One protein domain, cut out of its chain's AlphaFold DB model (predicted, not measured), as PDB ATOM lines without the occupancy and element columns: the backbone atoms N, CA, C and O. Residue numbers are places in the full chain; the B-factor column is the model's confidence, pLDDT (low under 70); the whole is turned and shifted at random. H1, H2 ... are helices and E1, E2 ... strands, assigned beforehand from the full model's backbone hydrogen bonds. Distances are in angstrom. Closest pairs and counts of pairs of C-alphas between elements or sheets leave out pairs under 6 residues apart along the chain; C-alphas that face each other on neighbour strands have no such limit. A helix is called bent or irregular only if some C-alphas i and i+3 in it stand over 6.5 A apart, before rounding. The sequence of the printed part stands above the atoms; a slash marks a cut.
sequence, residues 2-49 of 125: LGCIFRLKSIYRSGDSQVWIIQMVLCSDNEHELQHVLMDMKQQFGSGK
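This is residues 2 to 49 of the 125 residues of the protein "Hypothetical protein" of Rotaria sp. Silwood2 (UniProt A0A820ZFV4). A long two-stranded hairpin, E1 and E2, reaches out as an arm, and a single helix, H1, is set across the base of that arm, at the end away from the hairpin's turn. The turn between the strands, residues 14 to 19, sticks out at the far end, and the arm makes most of the length of an open, thinly built shape. The printed part has 48 residues, with two named strands and one named helix in the order E1, E2, H1 along the chain; the sheet has the order E1, E2 and is antiparallel, and the class is mixed, helices and strands. The whole is extended, with a radius of gyration of the C-alphas of 14.9 A, and its C-alphas span 44 by 22 by 12 A along the three main axes.

From Leu 2 the printed part runs into the strand E1, residues 6 to 13, which bends by 60 degrees at residue 9. Its antiparallel neighbour is the strand E2, residues 20 to 26, and the angle between their N-to-C directions is 162 degrees. The two form a hairpin, joined by a short link of 6 residues. C-alphas that face each other are those of Phe 6 and Leu 26, 4.6 A apart, at one end of the pair, those of Ile 11 and Ile 22, 4.6 A apart, and those of Arg 13 and Trp 20, 4.5 A apart, next to the link. Across the pair, among others, N of Arg 7 and O of Val 25 are within hydrogen-bond range at 2.9 A, and N of Ile 21 and O of Tyr 12 at 2.8 A. Residues 14 to 19, between the strands, stand free, with no C-alpha 8 or more residues apart along the chain within 10 A. After E2 a tight link of 5 residues leads to the helix H1, residues 32 to 45. E1 and H1 are apart, with no C-alpha of the one within 8 A of the other. In the backbone of H1, 8 of 10 O i to N i+4 pairs are within hydrogen-bond range.

E1 begins at C-alpha 6, at (-40.892, 7.624, 2.218), and ends at C-alpha 13, at (-55.843, 18.859, -3.200). Its 8 residues, Phe 6 to Arg 13, measure 19.5 A from first to last C-alpha, and it is the longest strand by residues. E2 has 7 residues, Trp 20 to Leu 26, and measures 19.0 A from first to last C-alpha. H1 has 14 residues, His 32 to Phe 45, and measures 20.2 A from first to last C-alpha; it ends at C-alpha 45, at (-32.254, -8.122, -2.927). H1 is neither bent nor irregular, but only just: C-alphas 33 and 36 are 6.4 A apart.

The outline is only just a rod. The two C-alphas farthest apart are those of Asp 16, in the link between the strands, and Gln 43, in H1, at 44.8 A. The C-alphas of the first and last printed residues, Leu 2 and Lys 49, are 6.4 A apart. The printed part has no cut, and neither of its two links is long. The mean pLDDT of the printed part is 73.2. It is under 70 in 25 residues, namely residues 2 to 4, residue 17, residues 28 to 39 and residues 41 to 49. The mean pLDDT is 89 in E1, 89 in E2 and 65 in H1, and the model's confidence is low in most of the helix.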
ATOM      1  N   LEU A   2     -30.592   0.881  -2.483       48.34
ATOM      2  CA  LEU A   2     -31.859   0.153  -2.511       48.34
ATOM      3  C   LEU A   2     -32.956   1.082  -2.009       48.34
ATOM      4  O   LEU A   2     -32.722   1.773  -1.025       48.34
ATOM      5  N   GLY A   3     -34.075   1.096  -2.737       54.88
ATOM      6  CA  GLY A   3     -35.381   1.657  -2.385       54.88
ATOM      7  C   GLY A   3     -35.393   2.736  -1.306       54.88
ATOM      8  O   GLY A   3     -35.234   2.459  -0.125       54.88
ATOM      9  N   CYS A   4     -35.676   3.974  -1.696       68.19
ATOM     10  CA  CYS A   4     -35.994   5.014  -0.726       68.19
ATOM     11  C   CYS A   4     -37.368   4.723  -0.101       68.19
ATOM     12  O   CYS A   4     -38.370   4.679  -0.817       68.19
ATOM     13  N   ILE A   5     -37.424   4.549   1.222       72.06
ATOM     14  CA  ILE A   5     -38.694   4.543   1.952       72.06
ATOM     15  C   ILE A   5     -39.076   5.989   2.246       72.06
ATOM     16  O   ILE A   5     -38.277   6.776   2.755       72.06
ATOM     17  N   PHE A   6     -40.322   6.322   1.934       81.25
ATOM     18  CA  PHE A   6     -40.892   7.624   2.218       81.25
ATOM     19  C   PHE A   6     -42.045   7.485   3.201       81.25
ATOM     20  O   PHE A   6     -42.974   6.707   2.983       81.25
ATOM     21  N   ARG A   7     -42.019   8.290   4.262       81.88
ATOM     22  CA  ARG A   7     -43.164   8.457   5.152       81.88
ATOM     23  C   ARG A   7     -44.104   9.502   4.565       81.88
ATOM     24  O   ARG A   7     -43.704  10.648   4.351       81.88
ATOM     25  N   LEU A   8     -45.360   9.117   4.357       89.00
ATOM     26  CA  LEU A   8     -46.437  10.034   3.987       89.00
ATOM     27  C   LEU A   8     -46.724  10.993   5.149       89.00
ATOM     28  O   LEU A   8     -46.991  10.558   6.268       89.00
ATOM     29  N   LYS A   9     -46.649  12.300   4.886       90.69
ATOM     30  CA  LYS A   9     -46.982  13.353   5.856       90.69
ATOM     31  C   LYS A   9     -48.392  13.882   5.654       90.69
ATOM     32  O   LYS A   9     -49.119  14.048   6.626       90.69
ATOM     33  N   SER A  10     -48.768  14.162   4.411       92.12
ATOM     34  CA  SER A  10     -50.094  14.679   4.085       92.12
ATOM     35  C   SER A  10     -50.431  14.426   2.618       92.12
ATOM     36  O   SER A  10     -49.546  14.318   1.766       92.12
ATOM     37  N   ILE A  11     -51.727  14.320   2.342       94.50
ATOM     38  CA  ILE A  11     -52.288  14.244   0.995       94.50
ATOM     39  C   ILE A  11     -53.393  15.290   0.940       94.50
ATOM     40  O   ILE A  11     -54.347  15.212   1.712       94.50
ATOM     41  N   TYR A  12     -53.263  16.278   0.063       93.31
ATOM     42  CA  TYR A  12     -54.266  17.330  -0.082       93.31
ATOM     43  C   TYR A  12     -54.406  17.763  -1.535       93.31
ATOM     44  O   TYR A  12     -53.502  17.592  -2.352       93.31
ATOM     45  N   ARG A  13     -55.569  18.317  -1.873       91.12
ATOM     46  CA  ARG A  13     -55.843  18.859  -3.200       91.12
ATOM     47  C   ARG A  13     -55.499  20.343  -3.198       91.12
ATOM     48  O   ARG A  13     -55.951  21.068  -2.314       91.12
ATOM     49  N   SER A  14     -54.694  20.783  -4.160       86.56
ATOM     50  CA  SER A  14     -54.429  22.213  -4.327       86.56
ATOM     51  C   SER A  14     -55.704  22.902  -4.825       86.56
ATOM     52  O   SER A  14     -56.405  22.366  -5.685       86.56
ATOM     53  N   GLY A  15     -56.043  24.048  -4.232       77.38
ATOM     54  CA  GLY A  15     -57.279  24.773  -4.542       77.38
ATOM     55  C   GLY A  15     -57.287  25.355  -5.958       77.38
ATOM     56  O   GLY A  15     -58.304  25.277  -6.640       77.38
ATOM     57  N   ASP A  16     -56.138  25.854  -6.417       77.06
ATOM     58  CA  ASP A  16     -56.034  26.617  -7.673       77.06
ATOM     59  C   ASP A  16     -55.698  25.744  -8.886       77.06
ATOM     60  O   ASP A  16     -56.098  26.002 -10.018       77.06
ATOM     61  N   SER A  17     -54.972  24.661  -8.647       69.00
ATOM     62  CA  SER A  17     -54.609  23.663  -9.643       69.00
ATOM     63  C   SER A  17     -55.268  22.373  -9.193       69.00
ATOM     64  O   SER A  17     -54.928  21.918  -8.107       69.00
ATOM     65  N   GLN A  18     -56.191  21.785  -9.964       84.12
ATOM     66  CA  GLN A  18     -56.927  20.553  -9.620       84.12
ATOM     67  C   GLN A  18     -56.031  19.292  -9.520       84.12
ATOM     68  O   GLN A  18     -56.352  18.233 -10.052       84.12
ATOM     69  N   VAL A  19     -54.899  19.388  -8.836       91.44
ATOM     70  CA  VAL A  19     -53.871  18.375  -8.664       91.44
ATOM     71  C   VAL A  19     -53.822  17.959  -7.199       91.44
ATOM     72  O   VAL A  19     -54.075  18.751  -6.286       91.44
ATOM     73  N   TRP A  20     -53.493  16.691  -6.982       92.81
ATOM     74  CA  TRP A  20     -53.245  16.144  -5.657       92.81
ATOM     75  C   TRP A  20     -51.769  16.307  -5.313       92.81
ATOM     76  O   TRP A  20     -50.899  15.881  -6.070       92.81
ATOM     77  N   ILE A  21     -51.497  16.922  -4.167       92.38
ATOM     78  CA  ILE A  21     -50.158  17.089  -3.616       92.38
ATOM     79  C   ILE A  21     -49.976  16.061  -2.505       92.38
ATOM     80  O   ILE A  21     -50.763  15.988  -1.561       92.38
ATOM     81  N   ILE A  22     -48.915  15.269  -2.633       93.69
ATOM     82  CA  ILE A  22     -48.517  14.251  -1.666       93.69
ATOM     83  C   ILE A  22     -47.202  14.707  -1.038       93.69
ATOM     84  O   ILE A  22     -46.164  14.719  -1.700       93.69
ATOM     85  N   GLN A  23     -47.235  15.095   0.236       92.06
ATOM     86  CA  GLN A  23     -46.028  15.434   0.984       92.06
ATOM     87  C   GLN A  23     -45.425  14.180   1.605       92.06
ATOM     88  O   GLN A  23     -46.094  13.424   2.316       92.06
ATOM     89  N   MET A  24     -44.135  13.989   1.359       89.50
ATOM     90  CA  MET A  24     -43.383  12.810   1.764       89.50
ATOM     91  C   MET A  24     -42.053  13.222   2.389       89.50
ATOM     92  O   MET A  24     -41.431  14.185   1.947       89.50
ATOM     93  N   VAL A  25     -41.609  12.478   3.401       85.25
ATOM     94  CA  VAL A  25     -40.285  12.640   4.016       85.25
ATOM     95  C   VAL A  25     -39.477  11.384   3.755       85.25
ATOM     96  O   VAL A  25     -39.961  10.282   4.012       85.25
ATOM     97  N   LEU A  26     -38.259  11.556   3.241       80.75
ATOM     98  CA  LEU A  26     -37.313  10.459   3.084       80.75
ATOM     99  C   LEU A  26     -36.930   9.935   4.470       80.75
ATOM    100  O   LEU A  26     -36.361  10.674   5.275       80.75
ATOM    101  N   CYS A  27     -37.244   8.673   4.744       74.00
ATOM    102  CA  CYS A  27     -36.810   8.020   5.967       74.00
ATOM    103  C   CYS A  27     -35.311   7.739   5.846       74.00
ATOM    104  O   CYS A  27     -34.877   7.019   4.947       74.00
ATOM    105  N   SER A  28     -34.513   8.357   6.714       66.25
ATOM    106  CA  SER A  28     -33.073   8.093   6.755       66.25
ATOM    107  C   SER A  28     -32.795   6.715   7.351       66.25
ATOM    108  O   SER A  28     -33.569   6.233   8.180       66.25
ATOM    109  N   ASP A  29     -31.642   6.135   7.012       58.50
ATOM    110  CA  ASP A  29     -31.142   4.886   7.599       58.50
ATOM    111  C   ASP A  29     -30.994   4.950   9.140       58.50
ATOM    112  O   ASP A  29     -30.612   3.948   9.711       58.50
ATOM    113  N   ASN A  30     -31.269   6.064   9.839       57.34
ATOM    114  CA  ASN A  30     -31.138   6.205  11.303       57.34
ATOM    115  C   ASN A  30     -32.461   6.073  12.086       57.34
ATOM    116  O   ASN A  30     -32.454   6.061  13.322       57.34
ATOM    117  N   GLU A  31     -33.604   5.976  11.402       63.28
ATOM    118  CA  GLU A  31     -34.888   5.713  12.059       63.28
ATOM    119  C   GLU A  31     -34.989   4.211  12.388       63.28
ATOM    120  O   GLU A  31     -35.216   3.383  11.506       63.28
ATOM    121  N   HIS A  32     -34.787   3.865  13.667       59.09
ATOM    122  CA  HIS A  32     -34.557   2.493  14.151       59.09
ATOM    123  C   HIS A  32     -35.631   1.473  13.730       59.09
ATOM    124  O   HIS A  32     -35.315   0.318  13.469       59.09
ATOM    125  N   GLU A  33     -36.894   1.884  13.607       62.59
ATOM    126  CA  GLU A  33     -37.984   0.970  13.232       62.59
ATOM    127  C   GLU A  33     -37.954   0.569  11.747       62.59
ATOM    128  O   GLU A  33     -38.350  -0.537  11.387       62.59
ATOM    129  N   LEU A  34     -37.460   1.449  10.871       62.91
ATOM    130  CA  LEU A  34     -37.415   1.215   9.423       62.91
ATOM    131  C   LEU A  34     -36.072   0.651   8.963       62.91
ATOM    132  O   LEU A  34     -35.989   0.111   7.860       62.91
ATOM    133  N   GLN A  35     -35.042   0.721   9.812       62.19
ATOM    134  CA  GLN A  35     -33.756   0.068   9.581       62.19
ATOM    135  C   GLN A  35     -33.919  -1.429   9.332       62.19
ATOM    136  O   GLN A  35     -33.337  -1.931   8.379       62.19
ATOM    137  N   HIS A  36     -34.735  -2.124  10.131       66.50
ATOM    138  CA  HIS A  36     -34.966  -3.558   9.955       66.50
ATOM    139  C   HIS A  36     -35.618  -3.868   8.607       66.50
ATOM    140  O   HIS A  36     -35.116  -4.707   7.874       66.50
ATOM    141  N   VAL A  37     -36.644  -3.111   8.209       67.69
ATOM    142  CA  VAL A  37     -37.300  -3.283   6.900       67.69
ATOM    143  C   VAL A  37     -36.329  -3.008   5.748       67.69
ATOM    144  O   VAL A  37     -36.269  -3.766   4.783       67.69
ATOM    145  N   LEU A  38     -35.533  -1.938   5.847       63.75
ATOM    146  CA  LEU A  38     -34.511  -1.610   4.854       63.75
ATOM    147  C   LEU A  38     -33.410  -2.670   4.803       63.75
ATOM    148  O   LEU A  38     -32.910  -2.972   3.723       63.75
ATOM    149  N   MET A  39     -33.012  -3.217   5.948       65.38
ATOM    150  CA  MET A  39     -31.970  -4.230   6.061       65.38
ATOM    151  C   MET A  39     -32.451  -5.581   5.533       65.38
ATOM    152  O   MET A  39     -31.717  -6.203   4.771       65.38
ATOM    153  N   ASP A  40     -33.692  -5.969   5.821       71.00
ATOM    154  CA  ASP A  40     -34.349  -7.155   5.266       71.00
ATOM    155  C   ASP A  40     -34.476  -7.039   3.742       71.00
ATOM    156  O   ASP A  40     -34.099  -7.956   3.012       71.00
ATOM    157  N   MET A  41     -34.896  -5.874   3.230       66.56
ATOM    158  CA  MET A  41     -34.903  -5.596   1.788       66.56
ATOM    159  C   MET A  41     -33.487  -5.657   1.188       66.56
ATOM    160  O   MET A  41     -33.282  -6.251   0.130       66.56
ATOM    161  N   LYS A  42     -32.480  -5.082   1.857       65.81
ATOM    162  CA  LYS A  42     -31.069  -5.147   1.424       65.81
ATOM    163  C   LYS A  42     -30.526  -6.585   1.458       65.81
ATOM    164  O   LYS A  42     -29.717  -6.930   0.600       65.81
ATOM    165  N   GLN A  43     -30.958  -7.427   2.397       68.62
ATOM    166  CA  GLN A  43     -30.573  -8.839   2.470       68.62
ATOM    167  C   GLN A  43     -31.236  -9.677   1.374       68.62
ATOM    168  O   GLN A  43     -30.554 -10.472   0.733       68.62
ATOM    169  N   GLN A  44     -32.533  -9.485   1.126       65.38
ATOM    170  CA  GLN A  44     -33.273 -10.247   0.115       65.38
ATOM    171  C   GLN A  44     -32.852  -9.896  -1.318       65.38
ATOM    172  O   GLN A  44     -32.782 -10.772  -2.179       65.38
ATOM    173  N   PHE A  45     -32.525  -8.626  -1.576       60.47
ATOM    174  CA  PHE A  45     -32.254  -8.122  -2.927       60.47
ATOM    175  C   PHE A  45     -30.781  -7.741  -3.174       60.47
ATOM    176  O   PHE A  45     -30.430  -7.331  -4.283       60.47
ATOM    177  N   GLY A  46     -29.911  -7.933  -2.174       57.22
ATOM    178  CA  GLY A  46     -28.477  -7.632  -2.206       57.22
ATOM    179  C   GLY A  46     -28.160  -6.140  -2.047       57.22
ATOM    180  O   GLY A  46     -29.023  -5.293  -2.226       57.22
ATOM    181  N   SER A  47     -26.901  -5.786  -1.762       52.28
ATOM    182  CA  SER A  47     -26.425  -4.388  -1.639       52.28
ATOM    183  C   SER A  47     -26.252  -3.654  -2.983       52.28
ATOM    184  O   SER A  47     -25.751  -2.527  -3.029       52.28
ATOM    185  N   GLY A  48     -26.652  -4.296  -4.085       53.47
ATOM    186  CA  GLY A  48     -26.488  -3.798  -5.444       53.47
ATOM    187  C   GLY A  48     -27.318  -2.550  -5.742       53.47
ATOM    188  O   GLY A  48     -28.285  -2.204  -5.060       53.47
ATOM    189  N   LYS A  49     -26.936  -1.841  -6.807       53.22
ATOM    190  CA  LYS A  49     -27.748  -0.764  -7.382       53.22
ATOM    191  C   LYS A  49     -29.115  -1.356  -7.752       53.22
ATOM    192  O   LYS A  49     -29.162  -2.334  -8.483       53.22
TER     193      LYS A  49